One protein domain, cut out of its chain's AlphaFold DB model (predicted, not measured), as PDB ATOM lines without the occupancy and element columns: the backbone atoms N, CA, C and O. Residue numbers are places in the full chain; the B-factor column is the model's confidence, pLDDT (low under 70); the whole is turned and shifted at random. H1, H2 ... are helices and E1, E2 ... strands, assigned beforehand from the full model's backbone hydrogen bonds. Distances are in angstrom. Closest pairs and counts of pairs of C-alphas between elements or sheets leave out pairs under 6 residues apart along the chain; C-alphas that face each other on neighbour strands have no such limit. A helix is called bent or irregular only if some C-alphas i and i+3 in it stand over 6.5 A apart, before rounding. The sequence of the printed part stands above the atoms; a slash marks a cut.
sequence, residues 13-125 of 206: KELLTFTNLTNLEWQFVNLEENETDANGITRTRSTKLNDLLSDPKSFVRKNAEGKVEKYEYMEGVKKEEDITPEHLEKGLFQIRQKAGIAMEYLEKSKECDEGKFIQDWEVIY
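This is residues 13 to 125 of the 206 residues of an uncharacterized protein of Orenia metallireducens (UniProt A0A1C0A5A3). A short helix, H2, lies near the middle, with H4 and H5, folded back on each other as a V, packed on it from one side. H3, the longest helix, runs along another side and makes a corner with H4, H1 meets the start of H4, and two separate strand hairpins, E1 with E2 and E3 with E4, lie away from the V. The printed part has 113 residues, with five named helices and four named strands in the order H1, E1, E2, H2, E3, E4, H3, H4, H5; each sheet is an antiparallel pair. The class is mixed, helices and strands; the whole is compact, with a radius of gyration of the C-alphas of 14.5 A and spans of 39 by 30 by 27 A.

H1, residues 13 to 21, begins at C-alpha 13 at (-30.728, 29.180, -59.065) and is 12.5 A long. E1 is residues 34 to 36 and E2 residues 42 to 44. H2 is residues 49 to 54, 8.5 A long. E3 is residues 60 to 62 and E4 residues 68 to 71. H3, residues 85 to 98, is 20.0 A long and begins at C-alpha 85 at (-4.019, 36.477, -35.687). H4, residues 100 to 111, is 16.8 A long. H5, residues 113 to 119, is 10.9 A long and ends at C-alpha 119 at (-17.519, 22.648, -50.688); it is irregular, with C-alphas 114 and 117 7.6 A apart.

H2 and H4 are the hubs, touching three helices each. They touch each other about perpendicular, at 87 degrees, through residues 102 to 106 of H4 alone; the closest C-alphas, of Asn 50 and Leu 106, are 6.4 A apart. H2 also touches H5 about perpendicular, at 90 degrees, with C-alphas of Asn 50 and Gln 119 closest at 5.5 A. H2 and H3 only just touch, with 3 pairs of C-alphas within 8 A, through residues 92 to 95 of H3 alone; Leu 53 and Ile 95 have the closest C-alphas, at 6.9 A. H4 and H5 touch, with C-alphas of Ser 109 and Gly 115 closest at 3.8 A. H1 and H4 only just touch, with 3 pairs within 8 A, and only at their ends; the closest C-alphas, of Leu 21 and Ala 102, are 5.2 A apart. In the hairpin of E1 and E2, N 43 and O 35 are within hydrogen-bond range at 2.8 A; in that of E3 and E4, N 61 and O 70 are at 2.8 A. Every O i to N i+4 pair is within range in H2 and H3, against 4 of 5 in H1, 6 of 8 in H4 and 0 of 3 in H5, where 3 of 4 O i to N i+3 pairs are.

The two C-alphas farthest apart, of Glu 65 and Cys 112, are 44.3 A apart. The printed part has no cut. The links H1 to E1 and E4 to H3 are long, with 12 and 13 residues. The mean pLDDT of the printed part is 72.6, and 37 residues are under 70, among them 13 to 22 and 30 to 47.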
ATOM      1  N   LYS A  13     -30.283  29.562 -60.408       36.12
ATOM      2  CA  LYS A  13     -30.728  29.180 -59.065       36.12
ATOM      3  C   LYS A  13     -29.581  29.192 -58.050       36.12
ATOM      4  O   LYS A  13     -29.811  29.587 -56.911       36.12
ATOM      5  N   GLU A  14     -28.369  28.815 -58.445       44.41
ATOM      6  CA  GLU A  14     -27.183  28.787 -57.576       44.41
ATOM      7  C   GLU A  14     -26.727  30.213 -57.234       44.41
ATOM      8  O   GLU A  14     -26.531  30.533 -56.061       44.41
ATOM      9  N   LEU A  15     -26.727  31.117 -58.220       46.66
ATOM     10  CA  LEU A  15     -26.388  32.535 -58.029       46.66
ATOM     11  C   LEU A  15     -27.376  33.270 -57.101       46.66
ATOM     12  O   LEU A  15     -26.959  34.005 -56.206       46.66
ATOM     13  N   LEU A  16     -28.688  33.058 -57.275       44.50
ATOM     14  CA  LEU A  16     -29.726  33.693 -56.447       44.50
ATOM     15  C   LEU A  16     -29.749  33.141 -55.011       44.50
ATOM     16  O   LEU A  16     -30.091  33.843 -54.060       44.50
ATOM     17  N   THR A  17     -29.399  31.865 -54.843       49.50
ATOM     18  CA  THR A  17     -29.342  31.239 -53.517       49.50
ATOM     19  C   THR A  17     -28.139  31.759 -52.741       49.50
ATOM     20  O   THR A  17     -28.247  32.044 -51.552       49.50
ATOM     21  N   PHE A  18     -27.021  31.996 -53.418       54.41
ATOM     22  CA  PHE A  18     -25.810  32.523 -52.811       54.41
ATOM     23  C   PHE A  18     -25.969  33.916 -52.179       54.41
ATOM     24  O   PHE A  18     -25.551  34.143 -51.037       54.41
ATOM     25  N   THR A  19     -26.659  34.823 -52.874       52.81
ATOM     26  CA  THR A  19     -26.985  36.163 -52.356       52.81
ATOM     27  C   THR A  19     -27.930  36.128 -51.155       52.81
ATOM     28  O   THR A  19     -27.963  37.076 -50.379       52.81
ATOM     29  N   ASN A  20     -28.684  35.039 -50.972       57.62
ATOM     30  CA  ASN A  20     -29.583  34.872 -49.826       57.62
ATOM     31  C   ASN A  20     -28.889  34.242 -48.609       57.62
ATOM     32  O   ASN A  20     -29.354  34.409 -47.484       57.62
ATOM     33  N   LEU A  21     -27.789  33.513 -48.819       63.19
ATOM     34  CA  LEU A  21     -27.039  32.851 -47.748       63.19
ATOM     35  C   LEU A  21     -26.042  33.790 -47.056       63.19
ATOM     36  O   LEU A  21     -25.597  33.505 -45.939       63.19
ATOM     37  N   THR A  22     -25.673  34.893 -47.716       68.50
ATOM     38  CA  THR A  22     -24.625  35.804 -47.253       68.50
ATOM     39  C   THR A  22     -24.947  37.263 -47.563       68.50
ATOM     40  O   THR A  22     -25.354  37.603 -48.667       68.50
ATOM     41  N   ASN A  23     -24.690  38.147 -46.601       75.94
ATOM     42  CA  ASN A  23     -24.701  39.599 -46.779       75.94
ATOM     43  C   ASN A  23     -23.264  40.153 -46.802       75.94
ATOM     44  O   ASN A  23     -22.950  41.167 -46.175       75.94
ATOM     45  N   LEU A  24     -22.353  39.403 -47.430       79.12
ATOM     46  CA  LEU A  24     -20.956  39.793 -47.573       79.12
ATOM     47  C   LEU A  24     -20.817  40.815 -48.706       79.12
ATOM     48  O   LEU A  24     -21.553  40.789 -49.688       79.12
ATOM     49  N   GLU A  25     -19.843  41.708 -48.572       75.44
ATOM     50  CA  GLU A  25     -19.475  42.699 -49.581       75.44
ATOM     51  C   GLU A  25     -18.703  42.027 -50.730       75.44
ATOM     52  O   GLU A  25     -17.485  42.182 -50.874       75.44
ATOM     53  N   TRP A  26     -19.416  41.234 -51.532       72.88
ATOM     54  CA  TRP A  26     -18.864  40.432 -52.629       72.88
ATOM     55  C   TRP A  26     -18.063  41.255 -53.639       72.88
ATOM     56  O   TRP A  26     -17.140  40.732 -54.255       72.88
ATOM     57  N   GLN A  27     -18.350  42.555 -53.763       62.19
ATOM     58  CA  GLN A  27     -17.608  43.466 -54.635       62.19
ATOM     59  C   GLN A  27     -16.147  43.707 -54.254       62.19
ATOM     60  O   GLN A  27     -15.409  44.300 -55.039       62.19
ATOM     61  N   PHE A  28     -15.728  43.260 -53.073       69.75
ATOM     62  CA  PHE A  28     -14.338  43.328 -52.633       69.75
ATOM     63  C   PHE A  28     -13.673  41.956 -52.596       69.75
ATOM     64  O   PHE A  28     -12.555  41.849 -52.113       69.75
ATOM     65  N   VAL A  29     -14.321  40.895 -53.081       71.50
ATOM     66  CA  VAL A  29     -13.649  39.601 -53.182       71.50
ATOM     67  C   VAL A  29     -12.588  39.653 -54.272       71.50
ATOM     68  O   VAL A  29     -12.866  39.961 -55.429       71.50
ATOM     69  N   ASN A  30     -11.361  39.321 -53.893       65.38
ATOM     70  CA  ASN A  30     -10.246  39.129 -54.800       65.38
ATOM     71  C   ASN A  30     -10.343  37.718 -55.402       65.38
ATOM     72  O   ASN A  30      -9.840  36.757 -54.825       65.38
ATOM     73  N   LEU A  31     -11.048  37.590 -56.531       59.12
ATOM     74  CA  LEU A  31     -11.152  36.325 -57.277       59.12
ATOM     75  C   LEU A  31      -9.960  36.081 -58.207       59.12
ATOM     76  O   LEU A  31      -9.740  34.966 -58.668       59.12
ATOM     77  N   GLU A  32      -9.188  37.128 -58.481       51.88
ATOM     78  CA  GLU A  32      -7.944  37.038 -59.222       51.88
ATOM     79  C   GLU A  32      -6.788  37.026 -58.231       51.88
ATOM     80  O   GLU A  32      -6.522  38.033 -57.585       51.88
ATOM     81  N   GLU A  33      -6.079  35.904 -58.134       46.16
ATOM     82  CA  GLU A  33      -4.616  35.920 -58.131       46.16
ATOM     83  C   GLU A  33      -4.081  34.486 -58.203       46.16
ATOM     84  O   GLU A  33      -4.231  33.658 -57.304       46.16
ATOM     85  N   ASN A  34      -3.410  34.210 -59.316       45.91
ATOM     86  CA  ASN A  34      -2.323  33.250 -59.369       45.91
ATOM     87  C   ASN A  34      -1.185  33.822 -58.509       45.91
ATOM     88  O   ASN A  34      -0.291  34.493 -59.027       45.91
ATOM     89  N   GLU A  35      -1.228  33.618 -57.193       44.56
ATOM     90  CA  GLU A  35      -0.115  34.005 -56.328       44.56
ATOM     91  C   GLU A  35       1.056  33.075 -56.634       44.56
ATOM     92  O   GLU A  35       0.997  31.870 -56.395       44.56
ATOM     93  N   THR A  36       2.121  33.626 -57.209       40.22
ATOM     94  CA  THR A  36       3.377  32.895 -57.361       40.22
ATOM     95  C   THR A  36       4.152  33.072 -56.067       40.22
ATOM     96  O   THR A  36       4.577  34.183 -55.751       40.22
ATOM     97  N   ASP A  37       4.295  32.001 -55.289       43.22
ATOM     98  CA  ASP A  37       5.097  32.051 -54.069       43.22
ATOM     99  C   ASP A  37       6.587  32.296 -54.390       43.22
ATOM    100  O   ASP A  37       7.030  32.208 -55.538       43.22
ATOM    101  N   ALA A  38       7.397  32.605 -53.373       48.97
ATOM    102  CA  ALA A  38       8.837  32.846 -53.535       48.97
ATOM    103  C   ALA A  38       9.616  31.643 -54.120       48.97
ATOM    104  O   ALA A  38      10.780  31.792 -54.492       48.97
ATOM    105  N   ASN A  39       8.980  30.470 -54.225       49.00
ATOM    106  CA  ASN A  39       9.526  29.257 -54.827       49.00
ATOM    107  C   ASN A  39       9.025  29.033 -56.267       49.00
ATOM    108  O   ASN A  39       9.321  27.992 -56.856       49.00
ATOM    109  N   GLY A  40       8.278  29.980 -56.845       42.69
ATOM    110  CA  GLY A  40       7.732  29.870 -58.196       42.69
ATOM    111  C   GLY A  40       6.466  29.014 -58.296       42.69
ATOM    112  O   GLY A  40       6.062  28.677 -59.407       42.69
ATOM    113  N   ILE A  41       5.840  28.634 -57.176       41.84
ATOM    114  CA  ILE A  41       4.616  27.830 -57.174       41.84
ATOM    115  C   ILE A  41       3.420  28.766 -57.275       41.84
ATOM    116  O   ILE A  41       3.135  29.538 -56.361       41.84
ATOM    117  N   THR A  42       2.698  28.666 -58.385       40.75
ATOM    118  CA  THR A  42       1.428  29.354 -58.585       40.75
ATOM    119  C   THR A  42       0.340  28.669 -57.761       40.75
ATOM    120  O   THR A  42      -0.027  27.528 -58.040       40.75
ATOM    121  N   ARG A  43      -0.173  29.343 -56.732       42.22
ATOM    122  CA  ARG A  43      -1.363  28.907 -55.998       42.22
ATOM    123  C   ARG A  43      -2.561  29.644 -56.564       42.22
ATOM    124  O   ARG A  43      -2.668  30.858 -56.439       42.22
ATOM    125  N   THR A  44      -3.454  28.899 -57.199       43.06
ATOM    126  CA  THR A  44      -4.772  29.405 -57.572       43.06
ATOM    127  C   THR A  44      -5.564  29.595 -56.283       43.06
ATOM    128  O   THR A  44      -5.861  28.615 -55.595       43.06
ATOM    129  N   ARG A  45      -5.869  30.844 -55.914       51.72
ATOM    130  CA  ARG A  45      -6.828  31.104 -54.837       51.72
ATOM    131  C   ARG A  45      -8.187  30.599 -55.327       51.72
ATOM    132  O   ARG A  45      -8.690  31.044 -56.352       51.72
ATOM    133  N   SER A  46      -8.696  29.570 -54.665       52.38
ATOM    134  CA  SER A  46      -9.930  28.886 -55.038       52.38
ATOM    135  C   SER A  46     -11.122  29.847 -54.961       52.38
ATOM    136  O   SER A  46     -11.299  30.546 -53.966       52.38
ATOM    137  N   THR A  47     -11.951  29.861 -56.004       65.81
ATOM    138  CA  THR A  47     -13.234  30.583 -56.105       65.81
ATOM    139  C   THR A  47     -14.337  29.926 -55.271       65.81
ATOM    140  O   THR A  47     -15.479  30.382 -55.270       65.81
ATOM    141  N   LYS A  48     -14.034  28.834 -54.561       74.50
ATOM    142  CA  LYS A  48     -15.023  28.091 -53.788       74.50
ATOM    143  C   LYS A  48     -15.479  28.854 -52.557       74.50
ATOM    144  O   LYS A  48     -14.710  29.505 -51.848       74.50
ATOM    145  N   LEU A  49     -16.760  28.701 -52.262       76.12
ATOM    146  CA  LEU A  49     -17.401  29.397 -51.167       76.12
ATOM    147  C   LEU A  49     -16.814  29.025 -49.799       76.12
ATOM    148  O   LEU A  49     -16.590  29.895 -48.960       76.12
ATOM    149  N   ASN A  50     -16.539  27.747 -49.557       81.19
ATOM    150  CA  ASN A  50     -15.939  27.294 -48.301       81.19
ATOM    151  C   ASN A  50     -14.595  27.988 -47.996       81.19
ATOM    152  O   ASN A  50     -14.330  28.334 -46.840       81.19
ATOM    153  N   ASP A  51     -13.779  28.209 -49.025       80.19
ATOM    154  CA  ASP A  51     -12.459  28.823 -48.921       80.19
ATOM    155  C   ASP A  51     -12.600  30.326 -48.649       80.19
ATOM    156  O   ASP A  51     -11.961  30.853 -47.739       80.19
ATOM    157  N   LEU A  52     -13.536  30.993 -49.331       81.25
ATOM    158  CA  LEU A  52     -13.843  32.413 -49.127       81.25
ATOM    159  C   LEU A  52     -14.438  32.702 -47.740       81.25
ATOM    160  O   LEU A  52     -14.086  33.695 -47.107       81.25
ATOM    161  N   LEU A  53     -15.311  31.831 -47.228       83.81
ATOM    162  CA  LEU A  53     -15.874  31.960 -45.876       83.81
ATOM    163  C   LEU A  53     -14.836  31.716 -44.774       83.81
ATOM    164  O   LEU A  53     -14.994  32.209 -43.656       83.81
ATOM    165  N   SER A  54     -13.787  30.953 -45.086       85.00
ATOM    166  CA  SER A  54     -12.708  30.620 -44.154       85.00
ATOM    167  C   SER A  54     -11.529  31.594 -44.224       85.00
ATOM    168  O   SER A  54     -10.708  31.602 -43.307       85.00
ATOM    169  N   ASP A  55     -11.437  32.413 -45.276       86.12
ATOM    170  CA  ASP A  55     -10.341  33.355 -45.491       86.12
ATOM    171  C   ASP A  55     -10.834  34.809 -45.605       86.12
ATOM    172  O   ASP A  55     -11.082  35.307 -46.710       86.12
ATOM    173  N   PRO A  56     -10.883  35.566 -44.490       85.50
ATOM    174  CA  PRO A  56     -11.242  36.978 -44.540       85.50
ATOM    175  C   PRO A  56     -10.262  37.829 -45.356       85.50
ATOM    176  O   PRO A  56     -10.620  38.941 -45.749       85.50
ATOM    177  N   LYS A  57      -9.045  37.334 -45.641       86.25
ATOM    178  CA  LYS A  57      -8.076  38.041 -46.493       86.25
ATOM    179  C   LYS A  57      -8.547  38.153 -47.933       86.25
ATOM    180  O   LYS A  57      -8.093  39.047 -48.636       86.25
ATOM    181  N   SER A  58      -9.451  37.275 -48.359       80.44
ATOM    182  CA  SER A  58      -9.998  37.288 -49.712       80.44
ATOM    183  C   SER A  58     -10.841  38.538 -49.992       80.44
ATOM    184  O   SER A  58     -11.091  38.840 -51.150       80.44
ATOM    185  N   PHE A  59     -11.249  39.299 -48.969       82.69
ATOM    186  CA  PHE A  59     -12.047  40.517 -49.122       82.69
ATOM    187  C   PHE A  59     -11.163  41.767 -49.057       82.69
ATOM    188  O   PHE A  59     -10.940  42.349 -47.991       82.69
ATOM    189  N   VAL A  60     -10.673  42.192 -50.218       81.44
ATOM    190  CA  VAL A  60      -9.742  43.302 -50.411       81.44
ATOM    191  C   VAL A  60     -10.382  44.402 -51.250       81.44
ATOM    192  O   VAL A  60     -10.731  44.220 -52.415       81.44
ATOM    193  N   ARG A  61     -10.469  45.605 -50.687       77.56
ATOM    194  CA  ARG A  61     -10.844  46.797 -51.442       77.56
ATOM    195  C   ARG A  61      -9.602  47.373 -52.111       77.56
ATOM    196  O   ARG A  61      -8.662  47.775 -51.423       77.56
ATOM    197  N   LYS A  62      -9.607  47.420 -53.442       77.69
ATOM    198  CA  LYS A  62      -8.575  48.063 -54.264       77.69
ATOM    199  C   LYS A  62      -9.063  49.453 -54.708       77.69
ATOM    200  O   LYS A  62     -10.255  49.647 -54.945       77.69
ATOM    201  N   ASN A  63      -8.157  50.423 -54.784       76.94
ATOM    202  CA  ASN A  63      -8.448  51.772 -55.273       76.94
ATOM    203  C   ASN A  63      -8.436  51.832 -56.820       76.94
ATOM    204  O   ASN A  63      -8.228  50.817 -57.484       76.94
ATOM    205  N   ALA A  64      -8.645  53.016 -57.412       70.19
ATOM    206  CA  ALA A  64      -8.690  53.191 -58.871       70.19
ATOM    207  C   ALA A  64      -7.378  52.803 -59.585       70.19
ATOM    208  O   ALA A  64      -7.397  52.456 -60.763       70.19
ATOM    209  N   GLU A  65      -6.250  52.824 -58.874       68.88
ATOM    210  CA  GLU A  65      -4.938  52.403 -59.373       68.88
ATOM    211  C   GLU A  65      -4.645  50.910 -59.125       68.88
ATOM    212  O   GLU A  65      -3.520  50.462 -59.343       68.88
ATOM    213  N   GLY A  66      -5.624  50.139 -58.635       67.94
ATOM    214  CA  GLY A  66      -5.490  48.708 -58.348       67.94
ATOM    215  C   GLY A  66      -4.718  48.380 -57.064       67.94
ATOM    216  O   GLY A  66      -4.464  47.209 -56.785       67.94
ATOM    217  N   LYS A  67      -4.345  49.382 -56.257       76.31
ATOM    218  CA  LYS A  67      -3.639  49.182 -54.984       76.31
ATOM    219  C   LYS A  67      -4.609  48.850 -53.863       76.31
ATOM    220  O   LYS A  67      -5.684  49.439 -53.776       76.31
ATOM    221  N   VAL A  68      -4.189  47.961 -52.964       80.44
ATOM    222  CA  VAL A  68      -4.943  47.620 -51.753       80.44
ATOM    223  C   VAL A  68      -5.145  48.869 -50.895       80.44
ATOM    224  O   VAL A  68      -4.191  49.489 -50.427       80.44
ATOM    225  N   GLU A  69      -6.406  49.242 -50.712       80.62
ATOM    226  CA  GLU A  69      -6.836  50.349 -49.864       80.62
ATOM    227  C   GLU A  69      -7.099  49.863 -48.438       80.62
ATOM    228  O   GLU A  69      -6.663  50.496 -47.471       80.62
ATOM    229  N   LYS A  70      -7.816  48.738 -48.315       83.56
ATOM    230  CA  LYS A  70      -8.130  48.076 -47.045       83.56
ATOM    231  C   LYS A  70      -8.576  46.630 -47.253       83.56
ATOM    232  O   LYS A  70      -9.096  46.281 -48.311       83.56
ATOM    233  N   TYR A  71      -8.471  45.834 -46.198       85.62
ATOM    234  CA  TYR A  71      -9.155  44.546 -46.081       85.62
ATOM    235  C   TYR A  71     -10.530  44.779 -45.446       85.62
ATOM    236  O   TYR A  71     -10.627  45.359 -44.367       85.62
ATOM    237  N   GLU A  72     -11.611  44.387 -46.122       84.56
ATOM    238  CA  GLU A  72     -12.973  44.831 -45.776       84.56
ATOM    239  C   GLU A  72     -13.406  44.381 -44.373       84.56
ATOM    240  O   GLU A  72     -14.080  45.139 -43.677       84.56
ATOM    241  N   TYR A  73     -12.970  43.195 -43.937       86.56
ATOM    242  CA  TYR A  73     -13.302  42.628 -42.623       86.56
ATOM    243  C   TYR A  73     -12.165  42.700 -41.600       86.56
ATOM    244  O   TYR A  73     -12.305  42.186 -40.493       86.56
ATOM    245  N   MET A  74     -11.041  43.335 -41.937       86.81
ATOM    246  CA  MET A  74      -9.919  43.508 -41.013       86.81
ATOM    247  C   MET A  74      -9.682  44.993 -40.771       86.81
ATOM    248  O   MET A  74      -9.073  45.698 -41.578       86.81
ATOM    249  N   GLU A  75     -10.190  45.478 -39.643       83.12
ATOM    250  CA  GLU A  75     -10.121  46.891 -39.293       83.12
ATOM    251  C   GLU A  75      -8.669  47.374 -39.180       83.12
ATOM    252  O   GLU A  75      -7.835  46.754 -38.526       83.12
ATOM    253  N   GLY A  76      -8.367  48.496 -39.837       80.25
ATOM    254  CA  GLY A  76      -7.043  49.119 -39.797       80.25
ATOM    255  C   GLY A  76      -5.981  48.454 -40.676       80.25
ATOM    256  O   GLY A  76      -4.889  49.010 -40.801       80.25
ATOM    257  N   VAL A  77      -6.285  47.332 -41.337       85.88
ATOM    258  CA  VAL A  77      -5.304  46.615 -42.155       85.88
ATOM    259  C   VAL A  77      -5.329  47.098 -43.601       85.88
ATOM    260  O   VAL A  77      -6.359  47.067 -44.277       85.88
ATOM    261  N   LYS A  78      -4.163  47.539 -44.086       83.94
ATOM    262  CA  LYS A  78      -3.961  48.034 -45.461       83.94
ATOM    263  C   LYS A  78      -2.902  47.259 -46.244       83.94
ATOM    264  O   LYS A  78      -2.809  47.418 -47.455       83.94
ATOM    265  N   LYS A  79      -2.100  46.444 -45.561       82.75
ATOM    266  CA  LYS A  79      -1.074  45.585 -46.153       82.75
ATOM    267  C   LYS A  79      -1.195  44.194 -45.565       82.75
ATOM    268  O   LYS A  79      -1.537  44.055 -44.394       82.75
ATOM    269  N   GLU A  80      -0.869  43.181 -46.356       80.81
ATOM    270  CA  GLU A  80      -0.961  41.800 -45.889       80.81
ATOM    271  C   GLU A  80       0.012  41.494 -44.741       80.81
ATOM    272  O   GLU A  80      -0.313  40.749 -43.822       80.81
ATOM    273  N   GLU A  81       1.185  42.126 -44.759       85.12
ATOM    274  CA  GLU A  81       2.228  41.990 -43.734       85.12
ATOM    275  C   GLU A  81       1.762  42.440 -42.338       85.12
ATOM    276  O   GLU A  81       2.279  41.963 -41.330       85.12
ATOM    277  N   ASP A  82       0.759  43.322 -42.275       85.38
ATOM    278  CA  ASP A  82       0.207  43.863 -41.027       85.38
ATOM    279  C   ASP A  82      -0.902  42.959 -40.438       85.38
ATOM    280  O   ASP A  82      -1.508  43.271 -39.404       85.38
ATOM    281  N   ILE A  83      -1.215  41.833 -41.092       87.69
ATOM    282  CA  ILE A  83      -2.253  40.905 -40.637       87.69
ATOM    283  C   ILE A  83      -1.744  40.115 -39.434       87.69
ATOM    284  O   ILE A  83      -0.811  39.319 -39.518       87.69
ATOM    285  N   THR A  84      -2.424  40.293 -38.306       89.56
ATOM    286  CA  THR A  84      -2.177  39.548 -37.075       89.56
ATOM    287  C   THR A  84      -3.233  38.451 -36.915       89.56
ATOM    288  O   THR A  84      -4.303  38.518 -37.533       89.56
ATOM    289  N   PRO A  85      -2.991  37.451 -36.051       89.31
ATOM    290  CA  PRO A  85      -4.019  36.477 -35.687       89.31
ATOM    291  C   PRO A  85      -5.310  37.122 -35.157       89.31
ATOM    292  O   PRO A  85      -6.399  36.653 -35.472       89.31
ATOM    293  N   GLU A  86      -5.205  38.237 -34.425       88.62
ATOM    294  CA  GLU A  86      -6.365  38.976 -33.910       88.62
ATOM    295  C   GLU A  86      -7.201  39.597 -35.043       88.62
ATOM    296  O   GLU A  86      -8.432  39.572 -34.998       88.62
ATOM    297  N   HIS A  87      -6.550  40.111 -36.094       90.06
ATOM    298  CA  HIS A  87      -7.239  40.618 -37.285       90.06
ATOM    299  C   HIS A  87      -8.009  39.503 -38.007       90.06
ATOM    300  O   HIS A  87      -9.148  39.715 -38.424       90.06
ATOM    301  N   LEU A  88      -7.416  38.310 -38.117       87.94
ATOM    302  CA  LEU A  88      -8.062  37.146 -38.730       87.94
ATOM    303  C   LEU A  88      -9.276  36.678 -37.924       87.94
ATOM    304  O   LEU A  88     -10.335  36.443 -38.501       87.94
ATOM    305  N   GLU A  89      -9.148  36.587 -36.601       89.69
ATOM    306  CA  GLU A  89     -10.244  36.182 -35.720       89.69
ATOM    307  C   GLU A  89     -11.413  37.175 -35.782       89.69
ATOM    308  O   GLU A  89     -12.564  36.779 -35.978       89.69
ATOM    309  N   LYS A  90     -11.119  38.479 -35.701       88.62
ATOM    310  CA  LYS A  90     -12.129  39.537 -35.857       88.62
ATOM    311  C   LYS A  90     -12.778  39.506 -37.238       88.62
ATOM    312  O   LYS A  90     -13.994  39.664 -37.332       88.62
ATOM    313  N   GLY A  91     -12.002  39.261 -38.291       88.19
ATOM    314  CA  GLY A  91     -12.520  39.129 -39.650       88.19
ATOM    315  C   GLY A  91     -13.465  37.942 -39.806       88.19
ATOM    316  O   GLY A  91     -14.570  38.105 -40.317       88.19
ATOM    317  N   LEU A  92     -13.089  36.772 -39.287       89.94
ATOM    318  CA  LEU A  92     -13.956  35.589 -39.270       89.94
ATOM    319  C   LEU A  92     -15.236  35.835 -38.471       89.94
ATOM    320  O   LEU A  92     -16.318  35.423 -38.887       89.94
ATOM    321  N   PHE A  93     -15.137  36.538 -37.345       89.12
ATOM    322  CA  PHE A  93     -16.302  36.912 -36.554       89.12
ATOM    323  C   PHE A  93     -17.257  37.825 -37.336       89.12
ATOM    324  O   PHE A  93     -18.466  37.588 -37.336       89.12
ATOM    325  N   GLN A  94     -16.736  38.824 -38.054       87.00
ATOM    326  CA  GLN A  94     -17.551  39.691 -38.911       87.00
ATOM    327  C   GLN A  94     -18.185  38.928 -40.079       87.00
ATOM    328  O   GLN A  94     -19.373  39.117 -40.355       87.00
ATOM    329  N   ILE A  95     -17.436  38.030 -40.727       87.44
ATOM    330  CA  ILE A  95     -17.976  37.147 -41.767       87.44
ATOM    331  C   ILE A  95     -19.102  36.293 -41.192       87.44
ATOM    332  O   ILE A  95     -20.170  36.242 -41.788       87.44
ATOM    333  N   ARG A  96     -18.940  35.708 -39.999       88.75
ATOM    334  CA  ARG A  96     -20.000  34.929 -39.343       88.75
ATOM    335  C   ARG A  96     -21.251  35.745 -39.047       88.75
ATOM    336  O   ARG A  96     -22.350  35.236 -39.237       88.75
ATOM    337  N   GLN A  97     -21.115  37.009 -38.651       85.75
ATOM    338  CA  GLN A  97     -22.281  37.880 -38.476       85.75
ATOM    339  C   GLN A  97     -23.001  38.172 -39.797       85.75
ATOM    340  O   GLN A  97     -24.229  38.195 -39.837       85.75
ATOM    341  N   LYS A  98     -22.251  38.398 -40.881       82.94
ATOM    342  CA  LYS A  98     -22.813  38.768 -42.189       82.94
ATOM    343  C   LYS A  98     -23.262  37.572 -43.033       82.94
ATOM    344  O   LYS A  98     -24.132  37.721 -43.883       82.94
ATOM    345  N   ALA A  99     -22.692  36.396 -42.811       84.44
ATOM    346  CA  ALA A  99     -22.909  35.171 -43.573       84.44
ATOM    347  C   ALA A  99     -23.385  34.021 -42.679       84.44
ATOM    348  O   ALA A  99     -22.979  32.882 -42.877       84.44
ATOM    349  N   GLY A 100     -24.225  34.314 -41.681       83.06
ATOM    350  CA  GLY A 100     -24.616  33.346 -40.650       83.06
ATOM    351  C   GLY A 100     -25.141  32.021 -41.206       83.06
ATOM    352  O   GLY A 100     -24.702  30.968 -40.758       83.06
ATOM    353  N   ILE A 101     -25.997  32.063 -42.233       81.31
ATOM    354  CA  ILE A 101     -26.556  30.848 -42.845       81.31
ATOM    355  C   ILE A 101     -25.468  30.065 -43.594       81.31
ATOM    356  O   ILE A 101     -25.341  28.856 -43.418       81.31
ATOM    357  N   ALA A 102     -24.644  30.735 -44.406       83.00
ATOM    358  CA  ALA A 102     -23.552  30.057 -45.105       83.00
ATOM    359  C   ALA A 102     -22.500  29.487 -44.138       83.00
ATOM    360  O   ALA A 102     -21.972  28.405 -44.372       83.00
ATOM    361  N   MET A 103     -22.228  30.175 -43.028       84.00
ATOM    362  CA  MET A 103     -21.324  29.694 -41.985       84.00
ATOM    363  C   MET A 103     -21.895  28.496 -41.229       84.00
ATOM    364  O   MET A 103     -21.146  27.567 -40.941       84.00
ATOM    365  N   GLU A 104     -23.206  28.461 -40.977       84.06
ATOM    366  CA  GLU A 104     -23.871  27.279 -40.418       84.06
ATOM    367  C   GLU A 104     -23.695  26.066 -41.343       84.06
ATOM    368  O   GLU A 104     -23.309  24.988 -40.892       84.06
ATOM    369  N   TYR A 105     -23.900  26.236 -42.653       83.69
ATOM    370  CA  TYR A 105     -23.663  25.161 -43.619       83.69
ATOM    371  C   TYR A 105     -22.185  24.778 -43.733       83.69
ATOM    372  O   TYR A 105     -21.877  23.594 -43.867       83.69
ATOM    373  N   LEU A 106     -21.257  25.735 -43.629       84.62
ATOM    374  CA  LEU A 106     -19.821  25.454 -43.588       84.62
ATOM    375  C   LEU A 106     -19.450  24.584 -42.385       84.62
ATOM    376  O   LEU A 106     -18.689  23.626 -42.531       84.62
ATOM    377  N   GLU A 107     -19.983  24.902 -41.210       85.06
ATOM    378  CA  GLU A 107     -19.776  24.139 -39.979       85.06
ATOM    379  C   GLU A 107     -20.392  22.742 -40.104       85.06
ATOM    380  O   GLU A 107     -19.687  21.746 -39.935       85.06
ATOM    381  N   LYS A 108     -21.647  22.653 -40.558       83.75
ATOM    382  CA  LYS A 108     -22.317  21.377 -40.838       83.75
ATOM    383  C   LYS A 108     -21.571  20.530 -41.862       83.75
ATOM    384  O   LYS A 108     -21.510  19.325 -41.686       83.75
ATOM    385  N   SER A 109     -20.936  21.119 -42.878       82.00
ATOM    386  CA  SER A 109     -20.164  20.367 -43.885       82.00
ATOM    387  C   SER A 109     -18.993  19.569 -43.296       82.00
ATOM    388  O   SER A 109     -18.529  18.607 -43.908       82.00
ATOM    389  N   LYS A 110     -18.505  19.972 -42.113       81.19
ATOM    390  CA  LYS A 110     -17.423  19.299 -41.383       81.19
ATOM    391  C   LYS A 110     -17.942  18.173 -40.488       81.19
ATOM    392  O   LYS A 110     -17.175  17.281 -40.142       81.19
ATOM    393  N   GLU A 111     -19.219  18.215 -40.120       81.00
ATOM    394  CA  GLU A 111     -19.845  17.298 -39.161       81.00
ATOM    395  C   GLU A 111     -20.778  16.278 -39.834       81.00
ATOM    396  O   GLU A 111     -20.880  15.140 -39.374       81.00
ATOM    397  N   CYS A 112     -21.456  16.657 -40.923       75.00
ATOM    398  CA  CYS A 112     -22.462  15.847 -41.601       75.00
ATOM    399  C   CYS A 112     -22.651  16.217 -43.088       75.00
ATOM    400  O   CYS A 112     -22.114  17.192 -43.613       75.00
ATOM    401  N   ASP A 113     -23.460  15.416 -43.786       78.50
ATOM    402  CA  ASP A 113     -23.690  15.567 -45.227       78.50
ATOM    403  C   ASP A 113     -24.575  16.773 -45.593       78.50
ATOM    404  O   ASP A 113     -24.572  17.201 -46.745       78.50
ATOM    405  N   GLU A 114     -25.293  17.358 -44.627       72.00
ATOM    406  CA  GLU A 114     -26.248  18.459 -44.849       72.00
ATOM    407  C   GLU A 114     -25.577  19.717 -45.421       72.00
ATOM    408  O   GLU A 114     -26.192  20.441 -46.196       72.00
ATOM    409  N   GLY A 115     -24.308  19.961 -45.077       69.69
ATOM    410  CA  GLY A 115     -23.541  21.115 -45.553       69.69
ATOM    411  C   GLY A 115     -22.562  20.815 -46.687       69.69
ATOM    412  O   GLY A 115     -21.894  21.735 -47.151       69.69
ATOM    413  N   LYS A 116     -22.432  19.558 -47.140       78.56
ATOM    414  CA  LYS A 116     -21.375  19.161 -48.095       78.56
ATOM    415  C   LYS A 116     -21.386  19.965 -49.388       78.56
ATOM    416  O   LYS A 116     -20.322  20.281 -49.906       78.56
ATOM    417  N   PHE A 117     -22.572  20.356 -49.850       71.88
ATOM    418  CA  PHE A 117     -22.731  21.140 -51.070       71.88
ATOM    419  C   PHE A 117     -21.901  22.435 -51.058       71.88
ATOM    420  O   PHE A 117     -21.418  22.850 -52.103       71.88
ATOM    421  N   ILE A 118     -21.651  23.044 -49.890       74.56
ATOM    422  CA  ILE A 118     -20.899  24.304 -49.793       74.56
ATOM    423  C   ILE A 118     -19.429  24.176 -50.232       74.56
ATOM    424  O   ILE A 118     -18.792  25.176 -50.553       74.56
ATOM    425  N   GLN A 119     -18.887  22.954 -50.246       74.06
ATOM    426  CA  GLN A 119     -17.519  22.648 -50.688       74.06
ATOM    427  C   GLN A 119     -17.394  22.607 -52.218       74.06
ATOM    428  O   GLN A 119     -16.295  22.745 -52.767       74.06
ATOM    429  N   ASP A 120     -18.523  22.417 -52.897       71.56
ATOM    430  CA  ASP A 120     -18.617  22.319 -54.351       71.56
ATOM    431  C   ASP A 120     -19.139  23.616 -54.979       71.56
ATOM    432  O   ASP A 120     -19.081  23.781 -56.194       71.56
ATOM    433  N   TRP A 121     -19.629  24.553 -54.163       72.38
ATOM    434  CA  TRP A 121     -20.169  25.822 -54.635       72.38
ATOM    435  C   TRP A 121     -19.059  26.790 -55.014       72.38
ATOM    436  O   TRP A 121     -18.294  27.255 -54.167       72.38
ATOM    437  N   GLU A 122     -19.014  27.121 -56.297       67.25
ATOM    438  CA  GLU A 122     -18.125  28.119 -56.865       67.25
ATOM    439  C   GLU A 122     -18.781  29.505 -56.857       67.25
ATOM    440  O   GLU A 122     -19.943  29.675 -57.233       67.25
ATOM    441  N   VAL A 123     -18.031  30.511 -56.414       63.75
ATOM    442  CA  VAL A 123     -18.454  31.909 -56.425       63.75
ATOM    443  C   VAL A 123     -18.005  32.547 -57.730       63.75
ATOM    444  O   VAL A 123     -16.815  32.772 -57.943       63.75
ATOM    445  N   ILE A 124     -18.973  32.904 -58.574       57.12
ATOM    446  CA  ILE A 124     -18.728  33.749 -59.742       57.12
ATOM    447  C   ILE A 124     -19.137  35.187 -59.435       57.12
ATOM    448  O   ILE A 124     -20.247  35.444 -58.958       57.12
ATOM    449  N   TYR A 125     -18.260  36.144 -59.728       49.88
ATOM    450  CA  TYR A 125     -18.547  37.556 -59.511       49.88
ATOM    451  C   TYR A 125     -19.263  38.195 -60.702       49.88
ATOM    452  O   TYR A 125     -18.824  38.126 -61.847       49.88
TER     453      TYR A 125